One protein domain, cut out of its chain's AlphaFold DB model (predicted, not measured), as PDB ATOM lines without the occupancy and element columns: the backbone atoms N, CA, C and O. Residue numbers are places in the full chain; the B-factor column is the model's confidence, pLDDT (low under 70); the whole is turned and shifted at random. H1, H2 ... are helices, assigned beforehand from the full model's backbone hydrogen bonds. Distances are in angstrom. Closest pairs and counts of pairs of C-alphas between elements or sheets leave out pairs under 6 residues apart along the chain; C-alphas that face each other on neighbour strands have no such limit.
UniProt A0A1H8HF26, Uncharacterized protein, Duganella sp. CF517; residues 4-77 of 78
ATOM      1  N   LEU A   4     -41.053   0.743 214.108       71.12
ATOM      2  CA  LEU A   4     -40.451  -0.436 213.454       71.12
ATOM      3  C   LEU A   4     -39.294  -0.091 212.516       71.12
ATOM      4  O   LEU A   4     -38.322  -0.834 212.429       71.12
ATOM      5  N   VAL A   5     -39.407   1.038 211.815       76.94
ATOM      6  CA  VAL A   5     -38.353   1.519 210.915       76.94
ATOM      7  C   VAL A   5     -37.144   1.950 211.738       76.94
ATOM      8  O   VAL A   5     -36.024   1.606 211.379       76.94
ATOM      9  N   LEU A   6     -37.380   2.601 212.884       77.56
ATOM     10  CA  LEU A   6     -36.318   2.931 213.828       77.56
ATOM     11  C   LEU A   6     -35.612   1.673 214.347       77.56
ATOM     12  O   LEU A   6     -34.393   1.639 214.317       77.56
ATOM     13  N   ALA A   7     -36.340   0.642 214.786       74.69
ATOM     14  CA  ALA A   7     -35.729  -0.596 215.282       74.69
ATOM     15  C   ALA A   7     -34.898  -1.313 214.207       74.69
ATOM     16  O   ALA A   7     -33.758  -1.694 214.461       74.69
ATOM     17  N   ALA A   8     -35.432  -1.428 212.987       73.00
ATOM     18  CA  ALA A   8     -34.716  -2.043 211.875       73.00
ATOM     19  C   ALA A   8     -33.435  -1.281 211.506       73.00
ATOM     20  O   ALA A   8     -32.413  -1.901 211.232       73.00
ATOM     21  N   GLN A   9     -33.480   0.053 211.502       75.94
ATOM     22  CA  GLN A   9     -32.327   0.875 211.140       75.94
ATOM     23  C   GLN A   9     -31.324   0.993 212.291       75.94
ATOM     24  O   GLN A   9     -30.129   0.850 212.060       75.94
ATOM     25  N   PHE A  10     -31.779   1.161 213.534       76.00
ATOM     26  CA  PHE A  10     -30.907   1.238 214.708       76.00
ATOM     27  C   PHE A  10     -30.067  -0.027 214.886       76.00
ATOM     28  O   PHE A  10     -28.877   0.086 215.152       76.00
ATOM     29  N   GLY A  11     -30.647  -1.214 214.672       70.75
ATOM     30  CA  GLY A  11     -29.903  -2.475 214.742       70.75
ATOM     31  C   GLY A  11     -28.698  -2.506 213.808       70.75
ATOM     32  O   GLY A  11     -27.605  -2.850 214.238       70.75
ATOM     33  N   ILE A  12     -28.879  -2.050 212.565       68.81
ATOM     34  CA  ILE A  12     -27.823  -2.016 211.540       68.81
ATOM     35  C   ILE A  12     -26.661  -1.095 211.946       68.81
ATOM     36  O   ILE A  12     -25.509  -1.410 211.655       68.81
ATOM     37  N   TYR A  13     -26.953   0.031 212.605       67.38
ATOM     38  CA  TYR A  13     -25.940   1.019 212.999       67.38
ATOM     39  C   TYR A  13     -25.324   0.766 214.381       67.38
ATOM     40  O   TYR A  13     -24.222   1.237 214.637       67.38
ATOM     41  N   TRP A  14     -26.013   0.047 215.269       70.69
ATOM     42  CA  TRP A  14     -25.521  -0.284 216.609       70.69
ATOM     43  C   TRP A  14     -24.512  -1.437 216.577       70.69
ATOM     44  O   TRP A  14     -23.441  -1.344 217.169       70.69
ATOM     45  N   ASP A  15     -24.842  -2.517 215.870       70.88
ATOM     46  CA  ASP A  15     -23.947  -3.649 215.647       70.88
ATOM     47  C   ASP A  15     -24.372  -4.357 214.347       70.88
ATOM     48  O   ASP A  15     -25.496  -4.846 214.263       70.88
ATOM     49  N   PRO A  16     -23.505  -4.463 213.325       68.31
ATOM     50  CA  PRO A  16     -23.830  -5.165 212.083       68.31
ATOM     51  C   PRO A  16     -24.237  -6.637 212.272       68.31
ATOM     52  O   PRO A  16     -24.855  -7.215 211.378       68.31
ATOM     53  N   ALA A  17     -23.875  -7.254 213.402       75.06
ATOM     54  CA  ALA A  17     -24.291  -8.601 213.786       75.06
ATOM     55  C   ALA A  17     -25.606  -8.633 214.594       75.06
ATOM     56  O   ALA A  17     -26.133  -9.720 214.837       75.06
ATOM     57  N   CYS A  18     -26.148  -7.473 214.982       79.56
ATOM     58  CA  CYS A  18     -27.394  -7.343 215.727       79.56
ATOM     59  C   CYS A  18     -28.565  -7.899 214.920       79.56
ATOM     60  O   CYS A  18     -28.840  -7.482 213.788       79.56
ATOM     61  N   THR A  19     -29.311  -8.820 215.516       81.88
ATOM     62  CA  THR A  19     -30.570  -9.270 214.931       81.88
ATOM     63  C   THR A  19     -31.652  -8.206 215.102       81.88
ATOM     64  O   THR A  19     -31.642  -7.402 216.034       81.88
ATOM     65  N   PHE A  20     -32.664  -8.238 214.233       78.12
ATOM     66  CA  PHE A  20     -33.826  -7.354 214.362       78.12
ATOM     67  C   PHE A  20     -34.498  -7.459 215.745       78.12
ATOM     68  O   PHE A  20     -34.907  -6.446 216.303       78.12
ATOM     69  N   ALA A  21     -34.572  -8.667 216.315       79.06
ATOM     70  CA  ALA A  21     -35.179  -8.895 217.624       79.06
ATOM     71  C   ALA A  21     -34.388  -8.233 218.764       79.06
ATOM     72  O   ALA A  21     -34.985  -7.699 219.695       79.06
ATOM     73  N   GLU A  22     -33.057  -8.233 218.691       80.88
ATOM     74  CA  GLU A  22     -32.200  -7.553 219.669       80.88
ATOM     75  C   GLU A  22     -32.318  -6.034 219.541       80.88
ATOM     76  O   GLU A  22     -32.526  -5.348 220.542       80.88
ATOM     77  N   ALA A  23     -32.295  -5.515 218.311       80.62
ATOM     78  CA  ALA A  23     -32.488  -4.094 218.038       80.62
ATOM     79  C   ALA A  23     -33.854  -3.592 218.531       80.62
ATOM     80  O   ALA A  23     -33.964  -2.527 219.146       80.62
ATOM     81  N   GLU A  24     -34.901  -4.388 218.309       80.94
ATOM     82  CA  GLU A  24     -36.242  -4.145 218.826       80.94
ATOM     83  C   GLU A  24     -36.254  -4.082 220.356       80.94
ATOM     84  O   GLU A  24     -36.853  -3.170 220.931       80.94
ATOM     85  N   LEU A  25     -35.568  -5.013 221.020       83.19
ATOM     86  CA  LEU A  25     -35.505  -5.084 222.477       83.19
ATOM     87  C   LEU A  25     -34.762  -3.880 223.074       83.19
ATOM     88  O   LEU A  25     -35.193  -3.338 224.094       83.19
ATOM     89  N   SER A  26     -33.702  -3.409 222.416       81.12
ATOM     90  CA  SER A  26     -32.971  -2.198 222.807       81.12
ATOM     91  C   SER A  26     -33.810  -0.933 222.636       81.12
ATOM     92  O   SER A  26     -33.909  -0.130 223.566       81.12
ATOM     93  N   VAL A  27     -34.481  -0.765 221.491       80.06
ATOM     94  CA  VAL A  27     -35.383   0.379 221.261       80.06
ATOM     95  C   VAL A  27     -36.563   0.342 222.231       80.06
ATOM     96  O   VAL A  27     -36.944   1.382 222.771       80.06
ATOM     97  N   ARG A  28     -37.105  -0.847 222.515       81.25
ATOM     98  CA  ARG A  28     -38.122  -1.055 223.549       81.25
ATOM     99  C   ARG A  28     -37.631  -0.585 224.907       81.25
ATOM    100  O   ARG A  28     -38.306   0.221 225.539       81.25
ATOM    101  N   ALA A  29     -36.470  -1.058 225.351       82.56
ATOM    102  CA  ALA A  29     -35.909  -0.685 226.645       82.56
ATOM    103  C   ALA A  29     -35.706   0.836 226.757       82.56
ATOM    104  O   ALA A  29     -36.099   1.438 227.757       82.56
ATOM    105  N   ALA A  30     -35.184   1.473 225.704       80.50
ATOM    106  CA  ALA A  30     -35.027   2.924 225.647       80.50
ATOM    107  C   ALA A  30     -36.380   3.660 225.695       80.50
ATOM    108  O   ALA A  30     -36.519   4.657 226.404       80.50
ATOM    109  N   PHE A  31     -37.403   3.166 224.993       80.62
ATOM    110  CA  PHE A  31     -38.738   3.773 224.981       80.62
ATOM    111  C   PHE A  31     -39.426   3.674 226.349       80.62
ATOM    112  O   PHE A  31     -39.942   4.669 226.862       80.62
ATOM    113  N   LEU A  32     -39.364   2.501 226.984       83.00
ATOM    114  CA  LEU A  32     -40.003   2.235 228.277       83.00
ATOM    115  C   LEU A  32     -39.390   3.013 229.449       83.00
ATOM    116  O   LEU A  32     -40.004   3.109 230.507       83.00
ATOM    117  N   SER A  33     -38.205   3.605 229.272       81.75
ATOM    118  CA  SER A  33     -37.613   4.502 230.273       81.75
ATOM    119  C   SER A  33     -38.402   5.806 230.465       81.75
ATOM    120  O   SER A  33     -38.262   6.470 231.490       81.75
ATOM    121  N   THR A  34     -39.226   6.181 229.482       77.56
ATOM    122  CA  THR A  34     -39.936   7.472 229.433       77.56
ATOM    123  C   THR A  34     -41.429   7.337 229.141       77.56
ATOM    124  O   THR A  34     -42.176   8.281 229.381       77.56
ATOM    125  N   HIS A  35     -41.871   6.179 228.648       79.69
ATOM    126  CA  HIS A  35     -43.245   5.912 228.229       79.69
ATOM    127  C   HIS A  35     -43.714   4.544 228.734       79.69
ATOM    128  O   HIS A  35     -42.918   3.683 229.102       79.69
ATOM    129  N   SER A  36     -45.023   4.313 228.731       82.56
ATOM    130  CA  SER A  36     -45.602   3.043 229.165       82.56
ATOM    131  C   SER A  36     -45.527   1.947 228.093       82.56
ATOM    132  O   SER A  36     -45.534   2.201 226.886       82.56
ATOM    133  N   GLU A  37     -45.567   0.689 228.536       80.31
ATOM    134  CA  GLU A  37     -45.685  -0.476 227.647       80.31
ATOM    135  C   GLU A  37     -46.939  -0.402 226.761       80.31
ATOM    136  O   GLU A  37     -46.900  -0.760 225.587       80.31
ATOM    137  N   ALA A  38     -48.043   0.150 227.275       77.06
ATOM    138  CA  ALA A  38     -49.269   0.338 226.503       77.06
ATOM    139  C   ALA A  38     -49.084   1.294 225.306       77.06
ATOM    140  O   ALA A  38     -49.723   1.118 224.268       77.06
ATOM    141  N   GLU A  39     -48.201   2.290 225.422       71.81
ATOM    142  CA  GLU A  39     -47.837   3.209 224.332       71.81
ATOM    143  C   GLU A  39     -46.839   2.588 223.352       71.81
ATOM    144  O   GLU A  39     -46.772   2.978 222.179       71.81
ATOM    145  N   PHE A  40     -46.077   1.599 223.815       71.44
ATOM    146  CA  PHE A  40     -45.183   0.813 222.981       71.44
ATOM    147  C   PHE A  40     -45.963  -0.185 222.109       71.44
ATOM    148  O   PHE A  40     -45.782  -0.212 220.893       71.44
ATOM    149  N   VAL A  41     -46.935  -0.895 222.694       69.69
ATOM    150  CA  VAL A  41     -47.809  -1.881 222.021       69.69
ATOM    151  C   VAL A  41     -48.694  -1.267 220.923       69.69
ATOM    152  O   VAL A  41     -49.104  -1.968 219.998       69.69
ATOM    153  N   ARG A  42     -48.926   0.056 220.914       70.12
ATOM    154  CA  ARG A  42     -49.571   0.791 219.791       70.12
ATOM    155  C   ARG A  42     -48.638   0.952 218.571       70.12
ATOM    156  O   ARG A  42     -48.618   1.976 217.889       70.12
ATOM    157  N   TRP A  43     -47.884  -0.100 218.296       58.56
ATOM    158  CA  TRP A  43     -46.594  -0.249 217.624       58.56
ATOM    159  C   TRP A  43     -46.439   0.323 216.200       58.56
ATOM    160  O   TRP A  43     -45.329   0.447 215.688       58.56
ATOM    161  N   ASN A  44     -47.529   0.718 215.543       63.16
ATOM    162  CA  ASN A  44     -47.506   1.250 214.172       63.16
ATOM    163  C   ASN A  44     -47.710   2.773 214.096       63.16
ATOM    164  O   ASN A  44     -47.964   3.324 213.024       63.16
ATOM    165  N   THR A  45     -47.648   3.448 215.242       66.88
ATOM    166  CA  THR A  45     -47.795   4.899 215.350       66.88
ATOM    167  C   THR A  45     -46.517   5.628 214.935       66.88
ATOM    168  O   THR A  45     -45.414   5.068 214.928       66.88
ATOM    169  N   LEU A  46     -46.682   6.888 214.529       71.69
ATOM    170  CA  LEU A  46     -45.558   7.785 214.286       71.69
ATOM    171  C   LEU A  46     -44.721   7.915 215.563       71.69
ATOM    172  O   LEU A  46     -45.259   7.900 216.670       71.69
ATOM    173  N   LEU A  47     -43.404   8.017 215.393       72.25
ATOM    174  CA  LEU A  47     -42.506   8.368 216.483       72.25
ATOM    175  C   LEU A  47     -42.926   9.710 217.084       72.25
ATOM    176  O   LEU A  47     -43.165  10.662 216.340       72.25
ATOM    177  N   ASP A  48     -42.958   9.778 218.414       77.00
ATOM    178  CA  ASP A  48     -43.026  11.062 219.097       77.00
ATOM    179  C   ASP A  48     -41.754  11.866 218.758       77.00
ATOM    180  O   ASP A  48     -40.647  11.363 218.992       77.00
ATOM    181  N   PRO A  49     -41.871  13.077 218.180       77.25
ATOM    182  CA  PRO A  49     -40.704  13.852 217.773       77.25
ATOM    183  C   PRO A  49     -39.791  14.233 218.945       77.25
ATOM    184  O   PRO A  49     -38.572  14.248 218.786       77.25
ATOM    185  N   GLY A  50     -40.353  14.510 220.127       82.06
ATOM    186  CA  GLY A  50     -39.577  14.880 221.313       82.06
ATOM    187  C   GLY A  50     -38.743  13.715 221.844       82.06
ATOM    188  O   GLY A  50     -37.557  13.869 222.157       82.06
ATOM    189  N   TRP A  51     -39.330  12.522 221.872       84.25
ATOM    190  CA  TRP A  51     -38.633  11.293 222.220       84.25
ATOM    191  C   TRP A  51     -37.562  10.943 221.188       84.25
ATOM    192  O   TRP A  51     -36.445  10.612 221.571       84.25
ATOM    193  N   ALA A  52     -37.856  11.076 219.891       81.75
ATOM    194  CA  ALA A  52     -36.900  10.805 218.816       81.75
ATOM    195  C   ALA A  52     -35.635  11.675 218.923       81.75
ATOM    196  O   ALA A  52     -34.518  11.180 218.783       81.75
ATOM    197  N   VAL A  53     -35.812  12.965 219.230       83.25
ATOM    198  CA  VAL A  53     -34.712  13.905 219.490       83.25
ATOM    199  C   VAL A  53     -33.931  13.505 220.744       83.25
ATOM    200  O   VAL A  53     -32.701  13.517 220.732       83.25
ATOM    201  N   SER A  54     -34.621  13.101 221.812       83.69
ATOM    202  CA  SER A  54     -33.974  12.634 223.047       83.69
ATOM    203  C   SER A  54     -33.150  11.361 222.815       83.69
ATOM    204  O   SER A  54     -32.011  11.272 223.267       83.69
ATOM    205  N   PHE A  55     -33.692  10.412 222.048       83.75
ATOM    206  CA  PHE A  55     -33.010   9.191 221.627       83.75
ATOM    207  C   PHE A  55     -31.767   9.510 220.788       83.75
ATOM    208  O   PHE A  55     -30.678   9.035 221.095       83.75
ATOM    209  N   PHE A  56     -31.890  10.388 219.787       85.19
ATOM    210  CA  PHE A  56     -30.743  10.863 219.013       85.19
ATOM    211  C   PHE A  56     -29.653  11.450 219.920       85.19
ATOM    212  O   PHE A  56     -28.493  11.066 219.818       85.19
ATOM    213  N   HIS A  57     -30.006  12.336 220.855       84.19
ATOM    214  CA  HIS A  57     -29.025  12.929 221.766       84.19
ATOM    215  C   HIS A  57     -28.349  11.920 222.696       84.19
ATOM    216  O   HIS A  57     -27.177  12.122 223.019       84.19
ATOM    217  N   ALA A  58     -29.049  10.857 223.097       83.31
ATOM    218  CA  ALA A  58     -28.492   9.805 223.939       83.31
ATOM    219  C   ALA A  58     -27.399   8.998 223.220       83.31
ATOM    220  O   ALA A  58     -26.404   8.647 223.846       83.31
ATOM    221  N   TYR A  59     -27.555   8.759 221.915       80.44
ATOM    222  CA  TYR A  59     -26.706   7.829 221.163       80.44
ATOM    223  C   TYR A  59     -25.804   8.486 220.103       80.44
ATOM    224  O   TYR A  59     -24.899   7.838 219.593       80.44
ATOM    225  N   ARG A  60     -25.969   9.781 219.785       83.38
ATOM    226  CA  ARG A  60     -25.190  10.482 218.733       83.38
ATOM    227  C   ARG A  60     -23.672  10.532 218.949       83.38
ATOM    228  O   ARG A  60     -22.947  10.901 218.034       83.38
ATOM    229  N   ASN A  61     -23.210  10.288 220.175       83.12
ATOM    230  CA  ASN A  61     -21.788  10.313 220.524       83.12
ATOM    231  C   ASN A  61     -21.180   8.903 220.574       83.12
ATOM    232  O   ASN A  61     -19.980   8.781 220.812       83.12
ATOM    233  N   GLU A  62     -21.992   7.858 220.399       80.56
ATOM    234  CA  GLU A  62     -21.508   6.484 220.406       80.56
ATOM    235  C   GLU A  62     -20.669   6.223 219.143       80.56
ATOM    236  O   GLU A  62     -21.105   6.519 218.024       80.56
ATOM    237  N   PRO A  63     -19.439   5.709 219.286       77.50
ATOM    238  CA  PRO A  63     -18.552   5.497 218.154       77.50
ATOM    239  C   PRO A  63     -19.113   4.429 217.208       77.50
ATOM    240  O   PRO A  63     -19.453   3.330 217.629       77.50
ATOM    241  N   GLY A  64     -19.161   4.748 215.911       71.75
ATOM    242  CA  GLY A  64     -19.679   3.847 214.872       71.75
ATOM    243  C   GLY A  64     -21.186   3.953 214.634       71.75
ATOM    244  O   GLY A  64     -21.689   3.328 213.705       71.75
ATOM    245  N   ILE A  65     -21.884   4.786 215.408       73.44
ATOM    246  CA  ILE A  65     -23.330   4.954 215.321       73.44
ATOM    247  C   ILE A  65     -23.661   6.237 214.555       73.44
ATOM    248  O   ILE A  65     -23.417   7.344 215.033       73.44
ATOM    249  N   ASP A  66     -24.257   6.093 213.369       77.75
ATOM    250  CA  ASP A  66     -24.848   7.211 212.631       77.75
ATOM    251  C   ASP A  66     -26.367   7.227 212.834       77.75
ATOM    252  O   ASP A  66     -27.067   6.273 212.493       77.75
ATOM    253  N   LEU A  67     -26.874   8.323 213.404       80.31
ATOM    254  CA  LEU A  67     -28.301   8.562 213.651       80.31
ATOM    255  C   LEU A  67     -28.806   9.846 212.989       80.31
ATOM    256  O   LEU A  67     -29.906  10.302 213.303       80.31
ATOM    257  N   SER A  68     -28.023  10.452 212.093       78.31
ATOM    258  CA  SER A  68     -28.412  11.673 211.369       78.31
ATOM    259  C   SER A  68     -29.744  11.501 210.621       78.31
ATOM    260  O   SER A  68     -30.605  12.384 210.669       78.31
ATOM    261  N   TRP A  69     -29.980  10.303 210.082       78.00
ATOM    262  CA  TRP A  69     -31.222   9.886 209.426       78.00
ATOM    263  C   TRP A  69     -32.472   9.963 210.319       78.00
ATOM    264  O   TRP A  69     -33.574  10.154 209.803       78.00
ATOM    265  N   ILE A  70     -32.344   9.841 211.650       79.31
ATOM    266  CA  ILE A  70     -33.489   9.996 212.567       79.31
ATOM    267  C   ILE A  70     -34.025  11.418 212.459       79.31
ATOM    268  O   ILE A  70     -35.234  11.620 212.380       79.31
ATOM    269  N   ILE A  71     -33.124  12.399 212.444       77.44
ATOM    270  CA  ILE A  71     -33.473  13.815 212.400       77.44
ATOM    271  C   ILE A  71     -34.041  14.170 211.026       77.44
ATOM    272  O   ILE A  71     -35.108  14.776 210.949       77.44
ATOM    273  N   GLU A  72     -33.404  13.720 209.946       77.00
ATOM    274  CA  GLU A  72     -33.900  13.923 208.580       77.00
ATOM    275  C   GLU A  72     -35.319  13.361 208.399       77.00
ATOM    276  O   GLU A  72     -36.223  14.076 207.967       77.00
ATOM    277  N   ALA A  73     -35.572  12.136 208.861       72.75
ATOM    278  CA  ALA A  73     -36.879  11.490 208.744       72.75
ATOM    279  C   ALA A  73     -37.973  12.050 209.676       72.75
ATOM    280  O   ALA A  73     -39.149  11.670 209.559       72.75
ATOM    281  N   LEU A  74     -37.611  12.898 210.644       70.75
ATOM    282  CA  LEU A  74     -38.567  13.693 211.421       70.75
ATOM    283  C   LEU A  74     -38.956  14.975 210.679       70.75
ATOM    284  O   LEU A  74     -40.103  15.403 210.794       70.75
ATOM    285  N   TYR A  75     -38.032  15.564 209.913       68.44
ATOM    286  CA  TYR A  75     -38.241  16.822 209.191       68.44
ATOM    287  C   TYR A  75     -38.723  16.655 207.740       68.44
ATOM    288  O   TYR A  75     -39.303  17.598 207.207       68.44
ATOM    289  N   GLU A  76     -38.582  15.473 207.129       61.06
ATOM    290  CA  GLU A  76     -39.165  15.137 205.813       61.06
ATOM    291  C   GLU A  76     -40.703  15.029 205.816       61.06
ATOM    292  O   GLU A  76     -41.319  14.909 204.761       61.06
ATOM    293  N   ILE A  77     -41.360  15.109 206.979       50.97
ATOM    294  CA  ILE A  77     -42.828  15.209 207.075       50.97
ATOM    295  C   ILE A  77     -43.245  16.691 207.023       50.97
ATOM    296  O   ILE A  77     -43.841  17.219 207.968       50.97
TER     297      ILE A  77
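What this domain is: This is residues 4 to 77 of the 78 residues of an uncharacterized protein of Duganella sp. CF517 (UniProt A0A1H8HF26). Two pairs of helices sit side by side: H2 and H1 pack together nearly at right angles, and next to them H4 and H5 fold back on each other as a helical hairpin. The small H3 lies off the far end of H2, on the way from the first pair to the second, and the two pairs come close without clearly touching. The printed part has 74 residues with five named helices, H1 to H5 in order, and no named strand; the class is all helix. The whole is compact, with a radius of gyration of the C-alphas of 11.8 A and spans of 31 by 27 by 19 A.

How they stand to each other: H2, residues 20 to 32, touches H1, residues 4 to 14; the closest C-alphas, those of Gly 11 and Ala 23, are 4.5 A apart, and the lines are about perpendicular at 74 degrees. With residues 28 to 32 alone, H2 only just touches H3, residues 37 to 41, with 3 pairs of C-alphas within 8 A; the closest are those of Arg 28 and Phe 40, 7.3 A apart. H4, residues 49 to 59, and H5, residues 68 to 75, touch as a hairpin at a shallow tilt of 9 degrees, opposite ways; the closest C-alphas, those of Pro 49 and Leu 74, are 6.7 A apart. H1 and H5 are close but not clearly touching, with the closest C-alphas, those of Leu 6 and Ile 70, 7.7 A apart. H2 and H4 are also close but not clearly touching, with the closest C-alphas, those of Ala 30 and Phe 55, 7.7 A apart. H1 and H4 are apart, as are H3 and H4. Every O i to N i+4 pair is within hydrogen-bond range in H2, H3, H4 and H5, and 6 of 7 are in H1.

Where its parts are: H2 measures 18.0 A, from C-alpha 20 at (-33.826, -7.354, 214.362) to C-alpha 32. H4 measures 15.6 A, H1 15.3 A, H5 11.3 A and H3 6.2 A. H1 begins with C-alpha 4 at (-40.451, -0.436, 213.454), and H5 ends with C-alpha 75 at (-38.241, 16.822, 209.191).

The domain as a whole: The two C-alphas farthest apart, those of Ala 38 and Pro 63, are 32.2 A apart. The printed part has no cut, and no link is long. The mean pLDDT of the printed part is 76.4, and it is under 70 at residues 12 to 13, 16, 41, 43 to 45 and 75 to 77.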